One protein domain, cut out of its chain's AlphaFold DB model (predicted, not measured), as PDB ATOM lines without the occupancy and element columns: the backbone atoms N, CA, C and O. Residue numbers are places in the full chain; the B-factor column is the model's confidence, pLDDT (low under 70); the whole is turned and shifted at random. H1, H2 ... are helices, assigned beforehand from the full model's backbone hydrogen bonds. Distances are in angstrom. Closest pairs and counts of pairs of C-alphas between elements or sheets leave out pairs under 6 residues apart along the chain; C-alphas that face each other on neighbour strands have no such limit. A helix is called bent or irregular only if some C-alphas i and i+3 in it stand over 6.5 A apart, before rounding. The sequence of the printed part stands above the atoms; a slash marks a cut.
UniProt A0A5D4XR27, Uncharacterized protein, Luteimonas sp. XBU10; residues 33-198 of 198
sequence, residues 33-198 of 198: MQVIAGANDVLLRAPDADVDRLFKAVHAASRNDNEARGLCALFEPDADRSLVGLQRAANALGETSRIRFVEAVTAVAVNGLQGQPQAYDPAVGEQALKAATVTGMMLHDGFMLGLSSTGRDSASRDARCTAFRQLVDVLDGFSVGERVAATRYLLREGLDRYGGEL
ATOM      1  N   MET A  33      37.127 -11.046  66.280       78.94
ATOM      2  CA  MET A  33      38.259 -10.278  65.766       78.94
ATOM      3  C   MET A  33      38.966  -9.512  66.881       78.94
ATOM      4  O   MET A  33      40.191  -9.401  66.865       78.94
ATOM      5  N   GLN A  34      38.222  -9.038  67.883       78.69
ATOM      6  CA  GLN A  34      38.800  -8.395  69.065       78.69
ATOM      7  C   GLN A  34      39.494  -9.395  69.986       78.69
ATOM      8  O   GLN A  34      40.481  -9.037  70.620       78.69
ATOM      9  N   VAL A  35      39.019 -10.644  70.044       74.94
ATOM     10  CA  VAL A  35      39.709 -11.706  70.791       74.94
ATOM     11  C   VAL A  35      41.072 -11.975  70.175       74.94
ATOM     12  O   VAL A  35      42.063 -12.001  70.890       74.94
ATOM     13  N   ILE A  36      41.145 -12.151  68.854       78.44
ATOM     14  CA  ILE A  36      42.412 -12.473  68.184       78.44
ATOM     15  C   ILE A  36      43.365 -11.275  68.194       78.44
ATOM     16  O   ILE A  36      44.579 -11.460  68.331       78.44
ATOM     17  N   ALA A  37      42.834 -10.052  68.089       78.62
ATOM     18  CA  ALA A  37      43.608  -8.819  68.140       78.62
ATOM     19  C   ALA A  37      44.340  -8.681  69.487       78.62
ATOM     20  O   ALA A  37      43.818  -8.171  70.472       78.62
ATOM     21  N   GLY A  38      45.591  -9.139  69.518       82.88
ATOM     22  CA  GLY A  38      46.443  -9.095  70.701       82.88
ATOM     23  C   GLY A  38      46.416 -10.352  71.571       82.88
ATOM     24  O   GLY A  38      47.256 -10.436  72.460       82.88
ATOM     25  N   ALA A  39      45.577 -11.367  71.311       88.25
ATOM     26  CA  ALA A  39      45.600 -12.610  72.103       88.25
ATOM     27  C   ALA A  39      46.967 -13.304  72.079       88.25
ATOM     28  O   ALA A  39      47.431 -13.775  73.115       88.25
ATOM     29  N   ASN A  40      47.641 -13.316  70.924       90.19
ATOM     30  CA  ASN A  40      48.997 -13.856  70.823       90.19
ATOM     31  C   ASN A  40      49.998 -13.066  71.686       90.19
ATOM     32  O   ASN A  40      50.834 -13.665  72.355       90.19
ATOM     33  N   ASP A  41      49.897 -11.736  71.725       92.50
ATOM     34  CA  ASP A  41      50.761 -10.896  72.567       92.50
ATOM     35  C   ASP A  41      50.458 -11.087  74.064       92.50
ATOM     36  O   ASP A  41      51.377 -11.281  74.859       92.50
ATOM     37  N   VAL A  42      49.176 -11.149  74.439       94.94
ATOM     38  CA  VAL A  42      48.727 -11.472  75.805       94.94
ATOM     39  C   VAL A  42      49.267 -12.834  76.246       94.94
ATOM     40  O   VAL A  42      49.836 -12.951  77.330       94.94
ATOM     41  N   LEU A  43      49.162 -13.858  75.395       95.50
ATOM     42  CA  LEU A  43      49.655 -15.205  75.681       95.50
ATOM     43  C   LEU A  43      51.182 -15.250  75.878       95.50
ATOM     44  O   LEU A  43      51.671 -15.984  76.740       95.50
ATOM     45  N   LEU A  44      51.941 -14.469  75.104       95.75
ATOM     46  CA  LEU A  44      53.403 -14.391  75.225       95.75
ATOM     47  C   LEU A  44      53.870 -13.609  76.461       95.75
ATOM     48  O   LEU A  44      55.023 -13.742  76.869       95.75
ATOM     49  N   ARG A  45      52.992 -12.816  77.073       97.38
ATOM     50  CA  ARG A  45      53.253 -12.099  78.332       97.38
ATOM     51  C   ARG A  45      52.715 -12.827  79.561       97.38
ATOM     52  O   ARG A  45      53.146 -12.532  80.673       97.38
ATOM     53  N   ALA A  46      51.793 -13.771  79.373       97.69
ATOM     54  CA  ALA A  46      51.196 -14.538  80.457       97.69
ATOM     55  C   ALA A  46      52.264 -15.353  81.216       97.69
ATOM     56  O   ALA A  46      53.001 -16.111  80.572       97.69
ATOM     57  N   PRO A  47      52.343 -15.246  82.557       97.88
ATOM     58  CA  PRO A  47      53.303 -15.997  83.363       97.88
ATOM     59  C   PRO A  47      53.196 -17.511  83.166       97.88
ATOM     60  O   PRO A  47      52.099 -18.062  83.052       97.88
ATOM     61  N   ASP A  48      54.334 -18.204  83.219       97.44
ATOM     62  CA  ASP A  48      54.394 -19.663  83.050       97.44
ATOM     63  C   ASP A  48      53.485 -20.412  84.038       97.44
ATOM     64  O   ASP A  48      52.838 -21.390  83.669       97.44
ATOM     65  N   ALA A  49      53.358 -19.921  85.274       97.69
ATOM     66  CA  ALA A  49      52.479 -20.511  86.283       97.69
ATOM     67  C   ALA A  49      50.986 -20.453  85.904       97.69
ATOM     68  O   ALA A  49      50.226 -21.348  86.274       97.69
ATOM     69  N   ASP A  50      50.552 -19.424  85.171       98.44
ATOM     70  CA  ASP A  50      49.159 -19.294  84.735       98.44
ATOM     71  C   ASP A  50      48.874 -20.184  83.522       98.44
ATOM     72  O   ASP A  50      47.829 -20.835  83.467       98.44
ATOM     73  N   VAL A  51      49.836 -20.293  82.599       98.19
ATOM     74  CA  VAL A  51      49.768 -21.249  81.480       98.19
ATOM     75  C   VAL A  51      49.745 -22.690  82.003       98.19
ATOM     76  O   VAL A  51      48.938 -23.497  81.543       98.19
ATOM     77  N   ASP A  52      50.563 -23.007  83.011       98.44
ATOM     78  CA  ASP A  52      50.545 -24.324  83.652       98.44
ATOM     79  C   ASP A  52      49.215 -24.597  84.365       98.44
ATOM     80  O   ASP A  52      48.654 -25.688  84.262       98.44
ATOM     81  N   ARG A  53      48.652 -23.594  85.053       98.44
ATOM     82  CA  ARG A  53      47.328 -23.717  85.679       98.44
ATOM     83  C   ARG A  53      46.250 -24.031  84.640       98.44
ATOM     84  O   ARG A  53      45.399 -24.883  84.899       98.44
ATOM     85  N   LEU A  54      46.298 -23.385  83.474       98.25
ATOM     86  CA  LEU A  54      45.381 -23.664  82.369       98.25
ATOM     87  C   LEU A  54      45.545 -25.095  81.853       98.25
ATOM     88  O   LEU A  54      44.547 -25.806  81.729       98.25
ATOM     89  N   PHE A  55      46.784 -25.553  81.652       98.44
ATOM     90  CA  PHE A  55      47.048 -26.953  81.326       98.44
ATOM     91  C   PHE A  55      46.419 -27.893  82.364       98.44
ATOM     92  O   PHE A  55      45.689 -28.814  82.004       98.44
ATOM     93  N   LYS A  56      46.651 -27.651  83.660       98.38
ATOM     94  CA  LYS A  56      46.147 -28.513  84.741       98.38
ATOM     95  C   LYS A  56      44.620 -28.516  84.819       98.38
ATOM     96  O   LYS A  56      44.044 -29.550  85.152       98.38
ATOM     97  N   ALA A  57      43.954 -27.409  84.486       97.75
ATOM     98  CA  ALA A  57      42.496 -27.364  84.385       97.75
ATOM     99  C   ALA A  57      41.981 -28.261  83.244       97.75
ATOM    100  O   ALA A  57      41.057 -29.048  83.454       97.75
ATOM    101  N   VAL A  58      42.620 -28.198  82.070       96.56
ATOM    102  CA  VAL A  58      42.292 -29.063  80.923       96.56
ATOM    103  C   VAL A  58      42.595 -30.529  81.232       96.56
ATOM    104  O   VAL A  58      41.757 -31.383  80.956       96.56
ATOM    105  N   HIS A  59      43.736 -30.832  81.855       97.88
ATOM    106  CA  HIS A  59      44.082 -32.190  82.276       97.88
ATOM    107  C   HIS A  59      43.074 -32.746  83.289       97.88
ATOM    108  O   HIS A  59      42.573 -33.852  83.119       97.88
ATOM    109  N   ALA A  60      42.698 -31.979  84.314       96.94
ATOM    110  CA  ALA A  60      41.704 -32.433  85.284       96.94
ATOM    111  C   ALA A  60      40.357 -32.772  84.618       96.94
ATOM    112  O   ALA A  60      39.766 -33.806  84.932       96.94
ATOM    113  N   ALA A  61      39.906 -31.942  83.673       95.69
ATOM    114  CA  ALA A  61      38.691 -32.194  82.904       95.69
ATOM    115  C   ALA A  61      38.839 -33.380  81.934       95.69
ATOM    116  O   ALA A  61      37.912 -34.175  81.775       95.69
ATOM    117  N   SER A  62      40.014 -33.562  81.321       95.69
ATOM    118  CA  SER A  62      40.271 -34.678  80.405       95.69
ATOM    119  C   SER A  62      40.253 -36.034  81.112       95.69
ATOM    120  O   SER A  62      39.931 -37.029  80.471       95.69
ATOM    121  N   ARG A  63      40.512 -36.091  82.427       95.56
ATOM    122  CA  ARG A  63      40.396 -37.318  83.239       95.56
ATOM    123  C   ARG A  63      38.957 -37.715  83.574       95.56
ATOM    124  O   ARG A  63      38.731 -38.846  83.992       95.56
ATOM    125  N   ASN A  64      37.987 -36.816  83.417       94.88
ATOM    126  CA  ASN A  64      36.577 -37.106  83.661       94.88
ATOM    127  C   ASN A  64      35.896 -37.533  82.354       94.88
ATOM    128  O   ASN A  64      35.876 -36.781  81.387       94.88
ATOM    129  N   ASP A  65      35.316 -38.732  82.305       90.25
ATOM    130  CA  ASP A  65      34.735 -39.297  81.073       90.25
ATOM    131  C   ASP A  65      33.551 -38.498  80.509       90.25
ATOM    132  O   ASP A  65      33.315 -38.480  79.299       90.25
ATOM    133  N   ASN A  66      32.795 -37.808  81.364       89.31
ATOM    134  CA  ASN A  66      31.694 -36.962  80.915       89.31
ATOM    135  C   ASN A  66      32.207 -35.636  80.355       89.31
ATOM    136  O   ASN A  66      31.761 -35.206  79.295       89.31
ATOM    137  N   GLU A  67      33.167 -35.017  81.037       93.75
ATOM    138  CA  GLU A  67      33.716 -33.716  80.643       93.75
ATOM    139  C   GLU A  67      34.624 -33.830  79.416       93.75
ATOM    140  O   GLU A  67      34.550 -33.006  78.502       93.75
ATOM    141  N   ALA A  68      35.417 -34.902  79.337       92.12
ATOM    142  CA  ALA A  68      36.307 -35.155  78.218       92.12
ATOM    143  C   ALA A  68      35.554 -35.262  76.893       92.12
ATOM    144  O   ALA A  68      36.058 -34.775  75.891       92.12
ATOM    145  N   ARG A  69      34.327 -35.800  76.868       87.50
ATOM    146  CA  ARG A  69      33.509 -35.833  75.642       87.50
ATOM    147  C   ARG A  69      33.236 -34.434  75.084       87.50
ATOM    148  O   ARG A  69      33.293 -34.250  73.871       87.50
ATOM    149  N   GLY A  70      32.991 -33.453  75.954       87.62
ATOM    150  CA  GLY A  70      32.809 -32.054  75.558       87.62
ATOM    151  C   GLY A  70      34.086 -31.431  74.992       87.62
ATOM    152  O   GLY A  70      34.029 -30.736  73.982       87.62
ATOM    153  N   LEU A  71      35.239 -31.731  75.597       88.88
ATOM    154  CA  LEU A  71      36.547 -31.286  75.101       88.88
ATOM    155  C   LEU A  71      36.906 -31.947  73.764       88.88
ATOM    156  O   LEU A  71      37.313 -31.277  72.821       88.88
ATOM    157  N   CYS A  72      36.708 -33.262  73.664       89.81
ATOM    158  CA  CYS A  72      37.022 -34.064  72.488       89.81
ATOM    159  C   CYS A  72      36.211 -33.651  71.256       89.81
ATOM    160  O   CYS A  72      36.719 -33.722  70.140       89.81
ATOM    161  N   ALA A  73      34.981 -33.167  71.454       86.62
ATOM    162  CA  ALA A  73      34.134 -32.679  70.370       86.62
ATOM    163  C   ALA A  73      34.769 -31.520  69.577       86.62
ATOM    164  O   ALA A  73      34.454 -31.364  68.404       86.62
ATOM    165  N   LEU A  74      35.689 -30.745  70.171       85.12
ATOM    166  CA  LEU A  74      36.420 -29.669  69.479       85.12
ATOM    167  C   LEU A  74      37.452 -30.191  68.459       85.12
ATOM    168  O   LEU A  74      37.892 -29.458  67.567       85.12
ATOM    169  N   PHE A  75      37.842 -31.461  68.571       80.31
ATOM    170  CA  PHE A  75      38.837 -32.098  67.707       80.31
ATOM    171  C   PHE A  75      38.211 -32.945  66.590       80.31
ATOM    172  O   PHE A  75      38.938 -33.525  65.786       80.31
ATOM    173  N   GLU A  76      36.880 -32.994  66.494       84.88
ATOM    174  CA  GLU A  76      36.200 -33.640  65.371       84.88
ATOM    175  C   GLU A  76      36.497 -32.913  64.047       84.88
ATOM    176  O   GLU A  76      36.625 -31.687  64.044       84.88
ATOM    177  N   PRO A  77      36.603 -33.615  62.903       82.56
ATOM    178  CA  PRO A  77      36.929 -32.979  61.623       82.56
ATOM    179  C   PRO A  77      36.019 -31.792  61.262       82.56
ATOM    180  O   PRO A  77      36.493 -30.792  60.732       82.56
ATOM    181  N   ASP A  78      34.735 -31.889  61.600       82.25
ATOM    182  CA  ASP A  78      33.673 -30.904  61.375       82.25
ATOM    183  C   ASP A  78      33.254 -30.158  62.655       82.25
ATOM    184  O   ASP A  78      32.162 -29.592  62.722       82.25
ATOM    185  N   ALA A  79      34.109 -30.157  63.683       86.56
ATOM    186  CA  ALA A  79      33.833 -29.460  64.929       86.56
ATOM    187  C   ALA A  79      33.557 -27.968  64.701       86.56
ATOM    188  O   ALA A  79      34.313 -27.267  64.030       86.56
ATOM    189  N   ASP A  80      32.512 -27.470  65.355       86.06
ATOM    190  CA  ASP A  80      32.268 -26.042  65.512       86.06
ATOM    191  C   ASP A  80      33.332 -25.457  66.455       86.06
ATOM    192  O   ASP A  80      33.253 -25.629  67.673       86.06
ATOM    193  N   ARG A  81      34.346 -24.799  65.881       84.25
ATOM    194  CA  ARG A  81      35.440 -24.122  66.604       84.25
ATOM    195  C   ARG A  81      35.213 -22.617  66.757       84.25
ATOM    196  O   ARG A  81      36.118 -21.903  67.174       84.25
ATOM    197  N   SER A  82      34.007 -22.131  66.451       83.69
ATOM    198  CA  SER A  82      33.615 -20.747  66.735       83.69
ATOM    199  C   SER A  82      33.630 -20.461  68.245       83.69
ATOM    200  O   SER A  82      33.631 -21.388  69.062       83.69
ATOM    201  N   LEU A  83      33.542 -19.186  68.653       82.38
ATOM    202  CA  LEU A  83      33.331 -18.839  70.068       82.38
ATOM    203  C   LEU A  83      32.104 -19.550  70.659       82.38
ATOM    204  O   LEU A  83      32.137 -19.971  71.812       82.38
ATOM    205  N   VAL A  84      31.044 -19.753  69.872       85.50
ATOM    206  CA  VAL A  84      29.845 -20.485  70.315       85.50
ATOM    207  C   VAL A  84      30.166 -21.960  70.572       85.50
ATOM    208  O   VAL A  84      29.711 -22.532  71.565       85.50
ATOM    209  N   GLY A  85      30.981 -22.576  69.716       87.62
ATOM    210  CA  GLY A  85      31.474 -23.937  69.897       87.62
ATOM    211  C   GLY A  85      32.348 -24.099  71.142       87.62
ATOM    212  O   GLY A  85      32.115 -24.998  71.956       87.62
ATOM    213  N   LEU A  86      33.277 -23.166  71.361       86.94
ATOM    214  CA  LEU A  86      34.123 -23.120  72.558       86.94
ATOM    215  C   LEU A  86      33.299 -22.891  73.834       86.94
ATOM    216  O   LEU A  86      33.501 -23.576  74.837       86.94
ATOM    217  N   GLN A  87      32.310 -21.993  73.787       89.25
ATOM    218  CA  GLN A  87      31.353 -21.775  74.872       89.25
ATOM    219  C   GLN A  87      30.579 -23.057  75.197       89.25
ATOM    220  O   GLN A  87      30.380 -23.385  76.369       89.25
ATOM    221  N   ARG A  88      30.135 -23.798  74.174       89.81
ATOM    222  CA  ARG A  88      29.433 -25.078  74.344       89.81
ATOM    223  C   ARG A  88      30.327 -26.108  75.034       89.81
ATOM    224  O   ARG A  88      29.867 -26.747  75.977       89.81
ATOM    225  N   ALA A  89      31.589 -26.223  74.623       90.19
ATOM    226  CA  ALA A  89      32.557 -27.122  75.253       90.19
ATOM    227  C   ALA A  89      32.839 -26.738  76.717       90.19
ATOM    228  O   ALA A  89      32.776 -27.593  77.597       90.19
ATOM    229  N   ALA A  90      33.047 -25.448  77.008       91.25
ATOM    230  CA  ALA A  90      33.251 -24.966  78.376       91.25
ATOM    231  C   ALA A  90      32.019 -25.193  79.272       91.25
ATOM    232  O   ALA A  90      32.146 -25.536  80.447       91.25
ATOM    233  N   ASN A  91      30.811 -25.045  78.721       91.88
ATOM    234  CA  ASN A  91      29.563 -25.304  79.440       91.88
ATOM    235  C   ASN A  91      29.240 -26.797  79.607       91.88
ATOM    236  O   ASN A  91      28.419 -27.127  80.462       91.88
ATOM    237  N   ALA A  92      29.879 -27.685  78.839       91.50
ATOM    238  CA  ALA A  92      29.786 -29.135  79.028       91.50
ATOM    239  C   ALA A  92      30.606 -29.631  80.233       91.50
ATOM    240  O   ALA A  92      30.387 -30.747  80.704       91.50
ATOM    241  N   LEU A  93      31.525 -28.807  80.750       93.44
ATOM    242  CA  LEU A  93      32.255 -29.095  81.981       93.44
ATOM    243  C   LEU A  93      31.318 -29.049  83.196       93.44
ATOM    244  O   LEU A  93      30.434 -28.184  83.295       93.44
ATOM    245  N   GLY A  94      31.559 -29.940  84.161       93.31
ATOM    246  CA  GLY A  94      30.949 -29.860  85.481       93.31
ATOM    247  C   GLY A  94      31.325 -28.551  86.175       93.31
ATOM    248  O   GLY A  94      32.315 -27.908  85.834       93.31
ATOM    249  N   GLU A  95      30.525 -28.135  87.154       93.06
ATOM    250  CA  GLU A  95      30.667 -26.825  87.802       93.06
ATOM    251  C   GLU A  95      32.084 -26.566  88.331       93.06
ATOM    252  O   GLU A  95      32.684 -25.545  88.003       93.06
ATOM    253  N   THR A  96      32.662 -27.527  89.056       93.75
ATOM    254  CA  THR A  96      34.022 -27.420  89.596       93.75
ATOM    255  C   THR A  96      35.079 -27.261  88.502       93.75
ATOM    256  O   THR A  96      35.956 -26.404  88.613       93.75
ATOM    257  N   SER A  97      35.016 -28.069  87.441       95.38
ATOM    258  CA  SER A  97      35.969 -27.993  86.328       95.38
ATOM    259  C   SER A  97      35.802 -26.702  85.537       95.38
ATOM    260  O   SER A  97      36.796 -26.083  85.163       95.38
ATOM    261  N   ARG A  98      34.559 -26.245  85.349       94.50
ATOM    262  CA  ARG A  98      34.252 -24.977  84.687       94.50
ATOM    263  C   ARG A  98      34.812 -23.788  85.462       94.50
ATOM    264  O   ARG A  98      35.440 -22.936  84.847       94.50
ATOM    265  N   ILE A  99      34.643 -23.749  86.787       94.31
ATOM    266  CA  ILE A  99      35.215 -22.695  87.641       94.31
ATOM    267  C   ILE A  99      36.739 -22.670  87.497       94.31
ATOM    268  O   ILE A  99      37.293 -21.634  87.147       94.31
ATOM    269  N   ARG A 100      37.409 -23.821  87.653       95.25
ATOM    270  CA  ARG A 100      38.874 -23.916  87.507       95.25
ATOM    271  C   ARG A 100      39.357 -23.475  86.129       95.25
ATOM    272  O   ARG A 100      40.379 -22.805  86.023       95.25
ATOM    273  N   PHE A 101      38.639 -23.867  85.079       95.06
ATOM    274  CA  PHE A 101      38.969 -23.492  83.711       95.06
ATOM    275  C   PHE A 101      38.819 -21.983  83.493       95.06
ATOM    276  O   PHE A 101      39.750 -21.352  82.999       95.06
ATOM    277  N   VAL A 102      37.695 -21.394  83.913       93.88
ATOM    278  CA  VAL A 102      37.453 -19.947  83.811       93.88
ATOM    279  C   VAL A 102      38.502 -19.170  84.601       93.88
ATOM    280  O   VAL A 102      39.116 -18.267  84.047       93.88
ATOM    281  N   GLU A 103      38.784 -19.558  85.846       95.19
ATOM    282  CA  GLU A 103      39.826 -18.928  86.666       95.19
ATOM    283  C   GLU A 103      41.205 -18.990  85.996       95.19
ATOM    284  O   GLU A 103      41.938 -18.000  85.998       95.19
ATOM    285  N   ALA A 104      41.559 -20.127  85.388       97.50
ATOM    286  CA  ALA A 104      42.835 -20.279  84.699       97.50
ATOM    287  C   ALA A 104      42.928 -19.415  83.431       97.50
ATOM    288  O   ALA A 104      43.931 -18.731  83.232       97.50
ATOM    289  N   VAL A 105      41.877 -19.392  82.603       94.38
ATOM    290  CA  VAL A 105      41.817 -18.537  81.404       94.38
ATOM    291  C   VAL A 105      41.845 -17.057  81.788       94.38
ATOM    292  O   VAL A 105      42.590 -16.281  81.190       94.38
ATOM    293  N   THR A 106      41.089 -16.656  82.813       93.94
ATOM    294  CA  THR A 106      41.089 -15.277  83.318       93.94
ATOM    295  C   THR A 106      42.462 -14.877  83.848       93.94
ATOM    296  O   THR A 106      42.905 -13.769  83.559       93.94
ATOM    297  N   ALA A 107      43.164 -15.761  84.565       94.94
ATOM    298  CA  ALA A 107      44.521 -15.486  85.033       94.94
ATOM    299  C   ALA A 107      45.486 -15.246  83.861       94.94
ATOM    300  O   ALA A 107      46.186 -14.237  83.855       94.94
ATOM    301  N   VAL A 108      45.461 -16.108  82.834       96.50
ATOM    302  CA  VAL A 108      46.260 -15.925  81.608       96.50
ATOM    303  C   VAL A 108      45.946 -14.582  80.941       96.50
ATOM    304  O   VAL A 108      46.866 -13.841  80.601       96.50
ATOM    305  N   ALA A 109      44.665 -14.236  80.794       93.69
ATOM    306  CA  ALA A 109      44.250 -12.996  80.145       93.69
ATOM    307  C   ALA A 109      44.661 -11.743  80.940       93.69
ATOM    308  O   ALA A 109      45.314 -10.851  80.400       93.69
ATOM    309  N   VAL A 110      44.312 -11.672  82.227       95.25
ATOM    310  CA  VAL A 110      44.571 -10.497  83.078       95.25
ATOM    311  C   VAL A 110      46.067 -10.297  83.296       95.25
ATOM    312  O   VAL A 110      46.574  -9.190  83.102       95.25
ATOM    313  N   ASN A 111      46.786 -11.364  83.647       96.38
ATOM    314  CA  ASN A 111      48.216 -11.265  83.921       96.38
ATOM    315  C   ASN A 111      49.028 -11.121  82.631       96.38
ATOM    316  O   ASN A 111      50.077 -10.490  82.657       96.38
ATOM    317  N   GLY A 112      48.541 -11.628  81.492       95.75
ATOM    318  CA  GLY A 112      49.145 -11.376  80.183       95.75
ATOM    319  C   GLY A 112      49.005  -9.920  79.728       95.75
ATOM    320  O   GLY A 112      49.971  -9.335  79.243       95.75
ATOM    321  N   LEU A 113      47.851  -9.281  79.960       94.25
ATOM    322  CA  LEU A 113      47.644  -7.856  79.647       94.25
ATOM    323  C   LEU A 113      48.569  -6.926  80.450       94.25
ATOM    324  O   LEU A 113      48.962  -5.869  79.960       94.25
ATOM    325  N   GLN A 114      48.902  -7.313  81.681       93.56
ATOM    326  CA  GLN A 114      49.743  -6.531  82.598       93.56
ATOM    327  C   GLN A 114      51.210  -6.990  82.612       93.56
ATOM    328  O   GLN A 114      52.067  -6.333  83.208       93.56
ATOM    329  N   GLY A 115      51.494  -8.132  81.989       92.00
ATOM    330  CA  GLY A 115      52.763  -8.834  82.077       92.00
ATOM    331  C   GLY A 115      53.850  -8.249  81.183       92.00
ATOM    332  O   GLY A 115      53.596  -7.528  80.217       92.00
ATOM    333  N   GLN A 116      55.091  -8.607  81.501       93.06
ATOM    334  CA  GLN A 116      56.224  -8.417  80.600       93.06
ATOM    335  C   GLN A 116      56.348  -9.626  79.662       93.06
ATOM    336  O   GLN A 116      55.956 -10.731  80.057       93.06
ATOM    337  N   PRO A 117      56.906  -9.458  78.449       94.31
ATOM    338  CA  PRO A 117      57.171 -10.578  77.552       94.31
ATOM    339  C   PRO A 117      57.965 -11.689  78.252       94.31
ATOM    340  O   PRO A 117      59.000 -11.427  78.867       94.31
ATOM    341  N   GLN A 118      57.468 -12.922  78.167       94.94
ATOM    342  CA  GLN A 118      58.155 -14.102  78.684       94.94
ATOM    343  C   GLN A 118      59.163 -14.615  77.652       94.94
ATOM    344  O   GLN A 118      58.973 -14.462  76.443       94.94
ATOM    345  N   ALA A 119      60.232 -15.267  78.118       91.81
ATOM    346  CA  ALA A 119      61.114 -16.001  77.220       91.81
ATOM    347  C   ALA A 119      60.319 -17.141  76.567       91.81
ATOM    348  O   ALA A 119      59.763 -18.001  77.251       91.81
ATOM    349  N   TYR A 120      60.243 -17.134  75.240       92.06
ATOM    350  CA  TYR A 120      59.494 -18.126  74.484       92.06
ATOM    351  C   TYR A 120      60.287 -18.572  73.263       92.06
ATOM    352  O   TYR A 120      60.628 -17.760  72.404       92.06
ATOM    353  N   ASP A 121      60.526 -19.879  73.185       94.88
ATOM    354  CA  ASP A 121      61.042 -20.551  72.002       94.88
ATOM    355  C   ASP A 121      60.002 -21.585  71.533       94.88
ATOM    356  O   ASP A 121      59.762 -22.572  72.241       94.88
ATOM    357  N   PRO A 122      59.357 -21.388  70.366       94.88
ATOM    358  CA  PRO A 122      58.368 -22.332  69.852       94.88
ATOM    359  C   PRO A 122      58.953 -23.725  69.588       94.88
ATOM    360  O   PRO A 122      58.221 -24.708  69.708       94.88
ATOM    361  N   ALA A 123      60.255 -23.835  69.291       97.81
ATOM    362  CA  ALA A 123      60.896 -25.122  69.034       97.81
ATOM    363  C   ALA A 123      60.902 -26.017  70.284       97.81
ATOM    364  O   ALA A 123      60.768 -27.236  70.171       97.81
ATOM    365  N   VAL A 124      60.991 -25.424  71.482       97.44
ATOM    366  CA  VAL A 124      60.910 -26.164  72.751       97.44
ATOM    367  C   VAL A 124      59.517 -26.765  72.937       97.44
ATOM    368  O   VAL A 124      59.397 -27.935  73.298       97.44
ATOM    369  N   GLY A 125      58.460 -25.996  72.650       97.69
ATOM    370  CA  GLY A 125      57.081 -26.478  72.745       97.69
ATOM    371  C   GLY A 125      56.776 -27.586  71.738       97.69
ATOM    372  O   GLY A 125      56.227 -28.625  72.104       97.69
ATOM    373  N   GLU A 126      57.207 -27.409  70.489       98.12
ATOM    374  CA  GLU A 126      57.073 -28.430  69.448       98.12
ATOM    375  C   GLU A 126      57.827 -29.720  69.817       98.12
ATOM    376  O   GLU A 126      57.294 -30.824  69.679       98.12
ATOM    377  N   GLN A 127      59.055 -29.599  70.332       98.25
ATOM    378  CA  GLN A 127      59.856 -30.748  70.742       98.25
ATOM    379  C   GLN A 127      59.238 -31.488  71.935       98.25
ATOM    380  O   GLN A 127      59.218 -32.720  71.933       98.25
ATOM    381  N   ALA A 128      58.691 -30.767  72.919       98.12
ATOM    382  CA  ALA A 128      57.973 -31.366  74.041       98.12
ATOM    383  C   ALA A 128      56.745 -32.162  73.566       98.12
ATOM    384  O   ALA A 128      56.524 -33.283  74.022       98.12
ATOM    385  N   LEU A 129      55.993 -31.650  72.584       97.75
ATOM    386  CA  LEU A 129      54.859 -32.369  71.988       97.75
ATOM    387  C   LEU A 129      55.287 -33.616  71.210       97.75
ATOM    388  O   LEU A 129      54.649 -34.665  71.326       97.75
ATOM    389  N   LYS A 130      56.381 -33.537  70.443       98.00
ATOM    390  CA  LYS A 130      56.958 -34.704  69.755       98.00
ATOM    391  C   LYS A 130      57.381 -35.774  70.756       98.00
ATOM    392  O   LYS A 130      57.029 -36.939  70.585       98.00
ATOM    393  N   ALA A 131      58.086 -35.377  71.813       98.44
ATOM    394  CA  ALA A 131      58.495 -36.280  72.881       98.44
ATOM    395  C   ALA A 131      57.279 -36.915  73.574       98.44
ATOM    396  O   ALA A 131      57.237 -38.134  73.706       98.44
ATOM    397  N   ALA A 132      56.247 -36.134  73.912       98.31
ATOM    398  CA  ALA A 132      55.013 -36.654  74.502       98.31
ATOM    399  C   ALA A 132      54.278 -37.630  73.568       98.31
ATOM    400  O   ALA A 132      53.764 -38.649  74.019       98.31
ATOM    401  N   THR A 133      54.285 -37.378  72.259       97.38
ATOM    402  CA  THR A 133      53.714 -38.293  71.258       97.38
ATOM    403  C   THR A 133      54.475 -39.623  71.228       97.38
ATOM    404  O   THR A 133      53.860 -40.687  71.254       97.38
ATOM    405  N   VAL A 134      55.814 -39.583  71.233       98.06
ATOM    406  CA  VAL A 134      56.663 -40.786  71.291       98.06
ATOM    407  C   VAL A 134      56.449 -41.551  72.600       98.06
ATOM    408  O   VAL A 134      56.308 -42.771  72.580       98.06
ATOM    409  N   THR A 135      56.370 -40.857  73.734       98.31
ATOM    410  CA  THR A 135      56.053 -41.482  75.023       98.31
ATOM    411  C   THR A 135      54.655 -42.106  75.006       98.31
ATOM    412  O   THR A 135      54.502 -43.252  75.418       98.31
ATOM    413  N   GLY A 136      53.652 -41.423  74.447       98.06
ATOM    414  CA  GLY A 136      52.302 -41.963  74.271       98.06
ATOM    415  C   GLY A 136      52.281 -43.247  73.439       98.06
ATOM    416  O   GLY A 136      51.634 -44.213  73.831       98.06
ATOM    417  N   MET A 137      53.063 -43.309  72.355       97.69
ATOM    418  CA  MET A 137      53.239 -44.527  71.546       97.69
ATOM    419  C   MET A 137      53.812 -45.707  72.329       97.69
ATOM    420  O   MET A 137      53.478 -46.849  72.032       97.69
ATOM    421  N   MET A 138      54.706 -45.444  73.284       97.88
ATOM    422  CA  MET A 138      55.326 -46.488  74.104       97.88
ATOM    423  C   MET A 138      54.409 -46.967  75.231       97.88
ATOM    424  O   MET A 138      54.507 -48.119  75.644       97.88
ATOM    425  N   LEU A 139      53.555 -46.083  75.750       98.00
ATOM    426  CA  LEU A 139      52.709 -46.359  76.913       98.00
ATOM    427  C   LEU A 139      51.315 -46.875  76.551       98.00
ATOM    428  O   LEU A 139      50.661 -47.496  77.391       98.00
ATOM    429  N   HIS A 140      50.836 -46.597  75.338       97.88
ATOM    430  CA  HIS A 140      49.444 -46.820  74.977       97.88
ATOM    431  C   HIS A 140      49.298 -47.476  73.603       97.88
ATOM    432  O   HIS A 140      49.579 -46.880  72.557       97.88
ATOM    433  N   ASP A 141      48.761 -48.694  73.609       96.12
ATOM    434  CA  ASP A 141      48.390 -49.399  72.389       96.12
ATOM    435  C   ASP A 141      47.361 -48.594  71.587       96.12
ATOM    436  O   ASP A 141      46.387 -48.061  72.121       96.12
ATOM    437  N   GLY A 142      47.577 -48.498  70.275       93.81
ATOM    438  CA  GLY A 142      46.664 -47.793  69.374       93.81
ATOM    439  C   GLY A 142      46.689 -46.264  69.478       93.81
ATOM    440  O   GLY A 142      45.945 -45.621  68.741       93.81
ATOM    441  N   PHE A 143      47.563 -45.664  70.298       97.06
ATOM    442  CA  PHE A 143      47.661 -44.207  70.465       97.06
ATOM    443  C   PHE A 143      47.765 -43.453  69.130       97.06
ATOM    444  O   PHE A 143      46.967 -42.560  68.854       97.06
ATOM    445  N   MET A 144      48.690 -43.859  68.252       95.31
ATOM    446  CA  MET A 144      48.861 -43.208  66.944       95.31
ATOM    447  C   MET A 144      47.695 -43.442  65.996       95.31
ATOM    448  O   MET A 144      47.384 -42.562  65.197       95.31
ATOM    449  N   LEU A 145      47.036 -44.599  66.083       93.19
ATOM    450  CA  LEU A 145      45.832 -44.864  65.296       93.19
ATOM    451  C   LEU A 145      44.701 -43.931  65.737       93.19
ATOM    452  O   LEU A 145      44.028 -43.357  64.889       93.19
ATOM    453  N   GLY A 146      44.539 -43.723  67.046       93.69
ATOM    454  CA  GLY A 146      43.581 -42.763  67.586       93.69
ATOM    455  C   GLY A 146      43.909 -41.325  67.191       93.69
ATOM    456  O   GLY A 146      43.038 -40.625  66.682       93.69
ATOM    457  N   LEU A 147      45.169 -40.905  67.341       90.94
ATOM    458  CA  LEU A 147      45.606 -39.537  67.041       90.94
ATOM    459  C   LEU A 147      45.493 -39.182  65.548       90.94
ATOM    460  O   LEU A 147      45.194 -38.043  65.208       90.94
ATOM    461  N   SER A 148      45.711 -40.157  64.659       90.19
ATOM    462  CA  SER A 148      45.616 -39.978  63.200       90.19
ATOM    463  C   SER A 148      44.251 -40.356  62.609       90.19
ATOM    464  O   SER A 148      44.064 -40.279  61.394       90.19
ATOM    465  N   SER A 149      43.285 -40.754  63.442       89.75
ATOM    466  CA  SER A 149      41.976 -41.207  62.976       89.75
ATOM    467  C   SER A 149      41.166 -40.070  62.352       89.75
ATOM    468  O   SER A 149      40.832 -39.086  63.012       89.75
ATOM    469  N   THR A 150      40.757 -40.245  61.096       86.19
ATOM    470  CA  THR A 150      39.915 -39.293  60.344       86.19
ATOM    471  C   THR A 150      38.480 -39.784  60.129       86.19
ATOM    472  O   THR A 150      37.666 -39.081  59.528       86.19
ATOM    473  N   GLY A 151      38.141 -40.985  60.617       88.50
ATOM    474  CA  GLY A 151      36.816 -41.577  60.440       88.50
ATOM    475  C   GLY A 151      35.711 -40.820  61.187       88.50
ATOM    476  O   GLY A 151      35.958 -40.142  62.190       88.50
ATOM    477  N   ARG A 152      34.472 -40.936  60.691       87.81
ATOM    478  CA  ARG A 152      33.278 -40.247  61.229       87.81
ATOM    479  C   ARG A 152      32.331 -41.159  62.009       87.81
ATOM    480  O   ARG A 152      31.240 -40.727  62.377       87.81
ATOM    481  N   ASP A 153      32.679 -42.421  62.204       91.50
ATOM    482  CA  ASP A 153      31.925 -43.349  63.047       91.50
ATOM    483  C   ASP A 153      32.258 -43.137  64.536       91.50
ATOM    484  O   ASP A 153      33.196 -42.419  64.885       91.50
ATOM    485  N   SER A 154      31.464 -43.728  65.433       90.31
ATOM    486  CA  SER A 154      31.663 -43.576  66.880       90.31
ATOM    487  C   SER A 154      32.999 -44.135  67.364       90.31
ATOM    488  O   SER A 154      33.621 -43.509  68.211       90.31
ATOM    489  N   ALA A 155      33.489 -45.243  66.798       92.31
ATOM    490  CA  ALA A 155      34.765 -45.817  67.219       92.31
ATOM    491  C   ALA A 155      35.936 -44.895  66.851       92.31
ATOM    492  O   ALA A 155      36.848 -44.701  67.652       92.31
ATOM    493  N   SER A 156      35.879 -44.252  65.682       92.06
ATOM    494  CA  SER A 156      36.858 -43.234  65.289       92.06
ATOM    495  C   SER A 156      36.874 -42.028  66.238       92.06
ATOM    496  O   SER A 156      37.953 -41.542  66.583       92.06
ATOM    497  N   ARG A 157      35.698 -41.575  66.699       91.44
ATOM    498  CA  ARG A 157      35.569 -40.503  67.706       91.44
ATOM    499  C   ARG A 157      36.168 -40.893  69.048       91.44
ATOM    500  O   ARG A 157      36.952 -40.138  69.622       91.44
ATOM    501  N   ASP A 158      35.820 -42.084  69.523       92.31
ATOM    502  CA  ASP A 158      36.290 -42.601  70.804       92.31
ATOM    503  C   ASP A 158      37.812 -42.792  70.792       92.31
ATOM    504  O   ASP A 158      38.489 -42.448  71.763       92.31
ATOM    505  N   ALA A 159      38.374 -43.250  69.667       94.00
ATOM    506  CA  ALA A 159      39.815 -43.395  69.486       94.00
ATOM    507  C   ALA A 159      40.549 -42.041  69.525       94.00
ATOM    508  O   ALA A 159      41.544 -41.916  70.241       94.00
ATOM    509  N   ARG A 160      40.040 -41.007  68.831       92.88
ATOM    510  CA  ARG A 160      40.593 -39.640  68.913       92.88
ATOM    511  C   ARG A 160      40.530 -39.090  70.330       92.88
ATOM    512  O   ARG A 160      41.515 -38.552  70.829       92.88
ATOM    513  N   CYS A 161      39.382 -39.245  70.987       94.19
ATOM    514  CA  CYS A 161      39.196 -38.745  72.341       94.19
ATOM    515  C   CYS A 161      40.134 -39.437  73.338       94.19
ATOM    516  O   CYS A 161      40.746 -38.785  74.183       94.19
ATOM    517  N   THR A 162      40.301 -40.753  73.197       95.19
ATOM    518  CA  THR A 162      41.238 -41.544  74.002       95.19
ATOM    519  C   THR A 162      42.677 -41.082  73.784       95.19
ATOM    520  O   THR A 162      43.371 -40.809  74.761       95.19
ATOM    521  N   ALA A 163      43.102 -40.906  72.528       95.75
ATOM    522  CA  ALA A 163      44.446 -40.433  72.205       95.75
ATOM    523  C   ALA A 163      44.710 -39.012  72.734       95.75
ATOM    524  O   ALA A 163      45.767 -38.759  73.306       95.75
ATOM    525  N   PHE A 164      43.740 -38.096  72.629       94.69
ATOM    526  CA  PHE A 164      43.845 -36.761  73.227       94.69
ATOM    527  C   PHE A 164      44.052 -36.837  74.746       94.69
ATOM    528  O   PHE A 164      44.972 -36.219  75.281       94.69
ATOM    529  N   ARG A 165      43.227 -37.625  75.445       96.00
ATOM    530  CA  ARG A 165      43.332 -37.791  76.901       96.00
ATOM    531  C   ARG A 165      44.683 -38.370  77.310       96.00
ATOM    532  O   ARG A 165      45.287 -37.866  78.249       96.00
ATOM    533  N   GLN A 166      45.162 -39.378  76.582       97.38
ATOM    534  CA  GLN A 166      46.479 -39.982  76.784       97.38
ATOM    535  C   GLN A 166      47.610 -38.975  76.550       97.38
ATOM    536  O   GLN A 166      48.529 -38.901  77.354       97.38
ATOM    537  N   LEU A 167      47.532 -38.146  75.504       97.25
ATOM    538  CA  LEU A 167      48.546 -37.122  75.240       97.25
ATOM    539  C   LEU A 167      48.625 -36.096  76.380       97.25
ATOM    540  O   LEU A 167      49.719 -35.733  76.809       97.25
ATOM    541  N   VAL A 168      47.474 -35.640  76.881       96.94
ATOM    542  CA  VAL A 168      47.422 -34.697  78.008       96.94
ATOM    543  C   VAL A 168      47.919 -35.353  79.303       96.94
ATOM    544  O   VAL A 168      48.650 -34.714  80.051       96.94
ATOM    545  N   ASP A 169      47.590 -36.622  79.553       98.00
ATOM    546  CA  ASP A 169      48.104 -37.381  80.706       98.00
ATOM    547  C   ASP A 169      49.633 -37.553  80.638       98.00
ATOM    548  O   ASP A 169      50.332 -37.302  81.616       98.00
ATOM    549  N   VAL A 170      50.178 -37.866  79.457       98.31
ATOM    550  CA  VAL A 170      51.629 -37.955  79.236       98.31
ATOM    551  C   VAL A 170      52.315 -36.611  79.484       98.31
ATOM    552  O   VAL A 170      53.309 -36.561  80.207       98.31
ATOM    553  N   LEU A 171      51.784 -35.515  78.927       98.25
ATOM    554  CA  LEU A 171      52.328 -34.168  79.140       98.25
ATOM    555  C   LEU A 171      52.307 -33.749  80.615       98.25
ATOM    556  O   LEU A 171      53.166 -32.975  81.037       98.25
ATOM    557  N   ASP A 172      51.368 -34.256  81.418       98.44
ATOM    558  CA  ASP A 172      51.311 -33.973  82.854       98.44
ATOM    559  C   ASP A 172      52.582 -34.428  83.590       98.44
ATOM    560  O   ASP A 172      53.017 -33.751  84.526       98.44
ATOM    561  N   GLY A 173      53.196 -35.522  83.119       97.94
ATOM    562  CA  GLY A 173      54.428 -36.103  83.659       97.94
ATOM    563  C   GLY A 173      55.726 -35.405  83.235       97.94
ATOM    564  O   GLY A 173      56.789 -35.740  83.758       97.94
ATOM    565  N   PHE A 174      55.666 -34.443  82.312       98.31
ATOM    566  CA  PHE A 174      56.836 -33.685  81.856       98.31
ATOM    567  C   PHE A 174      57.206 -32.589  82.865       98.31
ATOM    568  O   PHE A 174      56.427 -32.249  83.768       98.31
ATOM    569  N   SER A 175      58.397 -31.995  82.720       98.00
ATOM    570  CA  SER A 175      58.770 -30.849  83.554       98.00
ATOM    571  C   SER A 175      57.786 -29.686  83.359       98.00
ATOM    572  O   SER A 175      57.156 -29.545  82.308       98.00
ATOM    573  N   VAL A 176      57.654 -28.822  84.372       97.25
ATOM    574  CA  VAL A 176      56.772 -27.641  84.286       97.25
ATOM    575  C   VAL A 176      57.122 -26.794  83.057       97.25
ATOM    576  O   VAL A 176      56.224 -26.385  82.331       97.25
ATOM    577  N   GLY A 177      58.416 -26.586  82.784       97.31
ATOM    578  CA  GLY A 177      58.875 -25.792  81.641       97.31
ATOM    579  C   GLY A 177      58.466 -26.383  80.290       97.31
ATOM    580  O   GLY A 177      57.926 -25.668  79.451       97.31
ATOM    581  N   GLU A 178      58.652 -27.690  80.086       97.88
ATOM    582  CA  GLU A 178      58.250 -28.367  78.842       97.88
ATOM    583  C   GLU A 178      56.735 -28.335  78.642       97.88
ATOM    584  O   GLU A 178      56.249 -28.062  77.545       97.88
ATOM    585  N   ARG A 179      55.979 -28.567  79.717       98.00
ATOM    586  CA  ARG A 179      54.517 -28.556  79.689       98.00
ATOM    587  C   ARG A 179      53.962 -27.171  79.377       98.00
ATOM    588  O   ARG A 179      53.048 -27.048  78.561       98.00
ATOM    589  N   VAL A 180      54.540 -26.126  79.966       98.19
ATOM    590  CA  VAL A 180      54.199 -24.733  79.654       98.19
ATOM    591  C   VAL A 180      54.558 -24.394  78.212       98.19
ATOM    592  O   VAL A 180      53.722 -23.831  77.505       98.19
ATOM    593  N   ALA A 181      55.751 -24.772  77.745       98.00
ATOM    594  CA  ALA A 181      56.176 -24.521  76.370       98.00
ATOM    595  C   ALA A 181      55.237 -25.195  75.355       98.00
ATOM    596  O   ALA A 181      54.778 -24.541  74.420       98.00
ATOM    597  N   ALA A 182      54.890 -26.468  75.574       98.06
ATOM    598  CA  ALA A 182      53.935 -27.211  74.755       98.06
ATOM    599  C   ALA A 182      52.539 -26.567  74.772       98.06
ATOM    600  O   ALA A 182      51.919 -26.389  73.725       98.06
ATOM    601  N   THR A 183      52.056 -26.171  75.952       97.88
ATOM    602  CA  THR A 183      50.740 -25.532  76.109       97.88
ATOM    603  C   THR A 183      50.689 -24.185  75.391       97.88
ATOM    604  O   THR A 183      49.754 -23.925  74.640       97.88
ATOM    605  N   ARG A 184      51.713 -23.340  75.566       97.38
ATOM    606  CA  ARG A 184      51.815 -22.035  74.898       97.38
ATOM    607  C   ARG A 184      51.911 -22.196  73.376       97.38
ATOM    608  O   ARG A 184      51.252 -21.451  72.656       97.38
ATOM    609  N   TYR A 185      52.654 -23.199  72.899       97.06
ATOM    610  CA  TYR A 185      52.718 -23.554  71.480       97.06
ATOM    611  C   TYR A 185      51.338 -23.951  70.927       97.06
ATOM    612  O   TYR A 185      50.889 -23.365  69.946       97.06
ATOM    613  N   LEU A 186      50.619 -24.869  71.589       94.88
ATOM    614  CA  LEU A 186      49.281 -25.304  71.159       94.88
ATOM    615  C   LEU A 186      48.246 -24.176  71.176       94.88
ATOM    616  O   LEU A 186      47.424 -24.089  70.269       94.88
ATOM    617  N   LEU A 187      48.270 -23.319  72.201       93.94
ATOM    618  CA  LEU A 187      47.352 -22.181  72.296       93.94
ATOM    619  C   LEU A 187      47.579 -21.195  71.151       93.94
ATOM    620  O   LEU A 187      46.614 -20.729  70.556       93.94
ATOM    621  N   ARG A 188      48.841 -20.923  70.807       92.81
ATOM    622  CA  ARG A 188      49.188 -20.060  69.676       92.81
ATOM    623  C   ARG A 188      48.767 -20.669  68.337       92.81
ATOM    624  O   ARG A 188      48.104 -19.992  67.562       92.81
ATOM    625  N   GLU A 189      49.056 -21.949  68.107       90.75
ATOM    626  CA  GLU A 189      48.564 -22.678  66.926       90.75
ATOM    627  C   GLU A 189      47.031 -22.631  66.823       90.75
ATOM    628  O   GLU A 189      46.475 -22.462  65.740       90.75
ATOM    629  N   GLY A 190      46.337 -22.759  67.958       87.50
ATOM    630  CA  GLY A 190      44.885 -22.638  68.033       87.50
ATOM    631  C   GLY A 190      44.384 -21.242  67.660       87.50
ATOM    632  O   GLY A 190      43.442 -21.135  66.882       87.50
ATOM    633  N   LEU A 191      45.023 -20.185  68.170       87.44
ATOM    634  CA  LEU A 191      44.685 -18.792  67.850       87.44
ATOM    635  C   LEU A 191      44.934 -18.461  66.373       87.44
ATOM    636  O   LEU A 191      44.094 -17.820  65.744       87.44
ATOM    637  N   ASP A 192      46.048 -18.935  65.812       84.75
ATOM    638  CA  ASP A 192      46.410 -18.699  64.413       84.75
ATOM    639  C   ASP A 192      45.435 -19.414  63.458       84.75
ATOM    640  O   ASP A 192      44.998 -18.833  62.464       84.75
ATOM    641  N   ARG A 193      45.012 -20.647  63.788       79.44
ATOM    642  CA  ARG A 193      43.966 -21.365  63.033       79.44
ATOM    643  C   ARG A 193      42.603 -20.709  63.176       79.44
ATOM    644  O   ARG A 193      41.918 -20.531  62.176       79.44
ATOM    645  N   TYR A 194      42.237 -20.319  64.396       74.00
ATOM    646  CA  TYR A 194      40.976 -19.636  64.660       74.00
ATOM    647  C   TYR A 194      40.855 -18.348  63.836       74.00
ATOM    648  O   TYR A 194      39.822 -18.113  63.225       74.00
ATOM    649  N   GLY A 195      41.930 -17.557  63.743       67.12
ATOM    650  CA  GLY A 195      41.955 -16.355  62.908       67.12
ATOM    651  C   GLY A 195      41.995 -16.603  61.398       67.12
ATOM    652  O   GLY A 195      41.657 -15.697  60.647       67.12
ATOM    653  N   GLY A 196      42.388 -17.798  60.945       62.44
ATOM    654  CA  GLY A 196      42.369 -18.182  59.530       62.44
ATOM    655  C   GLY A 196      41.037 -18.766  59.041       62.44
ATOM    656  O   GLY A 196      40.838 -18.869  57.833       62.44
ATOM    657  N   GLU A 197      40.151 -19.169  59.958       59.69
ATOM    658  CA  GLU A 197      38.817 -19.724  59.670       59.69
ATOM    659  C   GLU A 197      37.688 -18.668  59.725       59.69
ATOM    660  O   GLU A 197      36.540 -18.995  59.410       59.69
ATOM    661  N   LEU A 198      38.001 -17.426  60.122       53.09
ATOM    662  CA  LEU A 198      37.104 -16.257  60.091       53.09
ATOM    663  C   LEU A 198      37.123 -15.560  58.725       53.09
ATOM    664  O   LEU A 198      36.042 -15.072  58.320       53.09
TER     665      LEU A 198
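Overview. This is residues 33 to 198 of the 198 residues of an uncharacterized protein of Luteimonas sp. XBU10 (UniProt A0A5D4XR27). Helices are packed crosswise into one compact body, with H9 and H2 crossing near the middle and H8 and H6 covering another side. Three pairs lie side by side and run opposite ways: H2 with H5, the hairpin of H3 and H4, and H1 with H9. The 166 printed residues have nine named helices, H1 to H9 in chain order, and no named strand; the class is all helix. The whole is compact, with a radius of gyration of the C-alphas of 15.5 A and spans of 44 by 33 by 32 A.

Arrangement. H1, residues 33 to 45, touches H9, residues 176 to 196, at a shallow tilt of 20 degrees, opposite ways; their closest C-alphas, of Asn 40 and Arg 188, are 6.3 A apart. Residues 41 to 45 of H1 alone touch H5, residues 95 to 114, closest at the C-alphas of Val 42 and Gly 112, 4.4 A. H2, residues 48 to 62, touches H5 at a shallow tilt of 21 degrees, opposite ways, with the C-alphas of Leu 54 and Ala 104 closest at 4.8 A. H2 stands about perpendicular, at 78 degrees, to H9, whose residues 176 to 184 alone touch it; the C-alphas of Asp 52 and Val 180 are closest, 5.4 A. H3, residues 65 to 75, and H4, residues 83 to 92, form a helical hairpin, closest at the C-alphas of Gly 70 and Ala 89, 4.9 A. H8, residues 154 to 172, and H2 are the hubs, touching four helices each; residues 160 to 165 of H8 alone touch H3, closest at the C-alphas of Cys 72 and Cys 161, 5.2 A. H6, residues 122 to 139, touches H9 with residues 122 to 129 alone, and the C-alphas of Gly 125 and Ala 182 are closest at 3.8 A. H7, residues 143 to 147, touches H8, closest at the C-alphas of Gly 146 and Ala 159, 4.3 A. Every O i to N i+4 pair is within hydrogen-bond range in H2 and H4 to H9, against 5 of 9 in H1 and 3 of 7 in H3, where 4 of 8 O i to N i+3 pairs are.

Along the chain. H1 begins at C-alpha 33, (38.259, -10.278, 65.766), and is irregular: C-alphas 37 and 40 are 7.8 A apart. From first to last C-alpha, H5 measures 28.3 A, H6 25.7 A, H8 27.1 A and H9 30.2 A. H9 ends at C-alpha 196, (42.369, -18.182, 59.530).

Size, cuts and confidence. The C-alphas farthest apart, of Gln 116 and Asp 153, are 46.0 A apart. The printed part has no cut, and no link is long. The mean pLDDT of the printed part is 92.3; residues 195 to 198, which end the chain, are under 70.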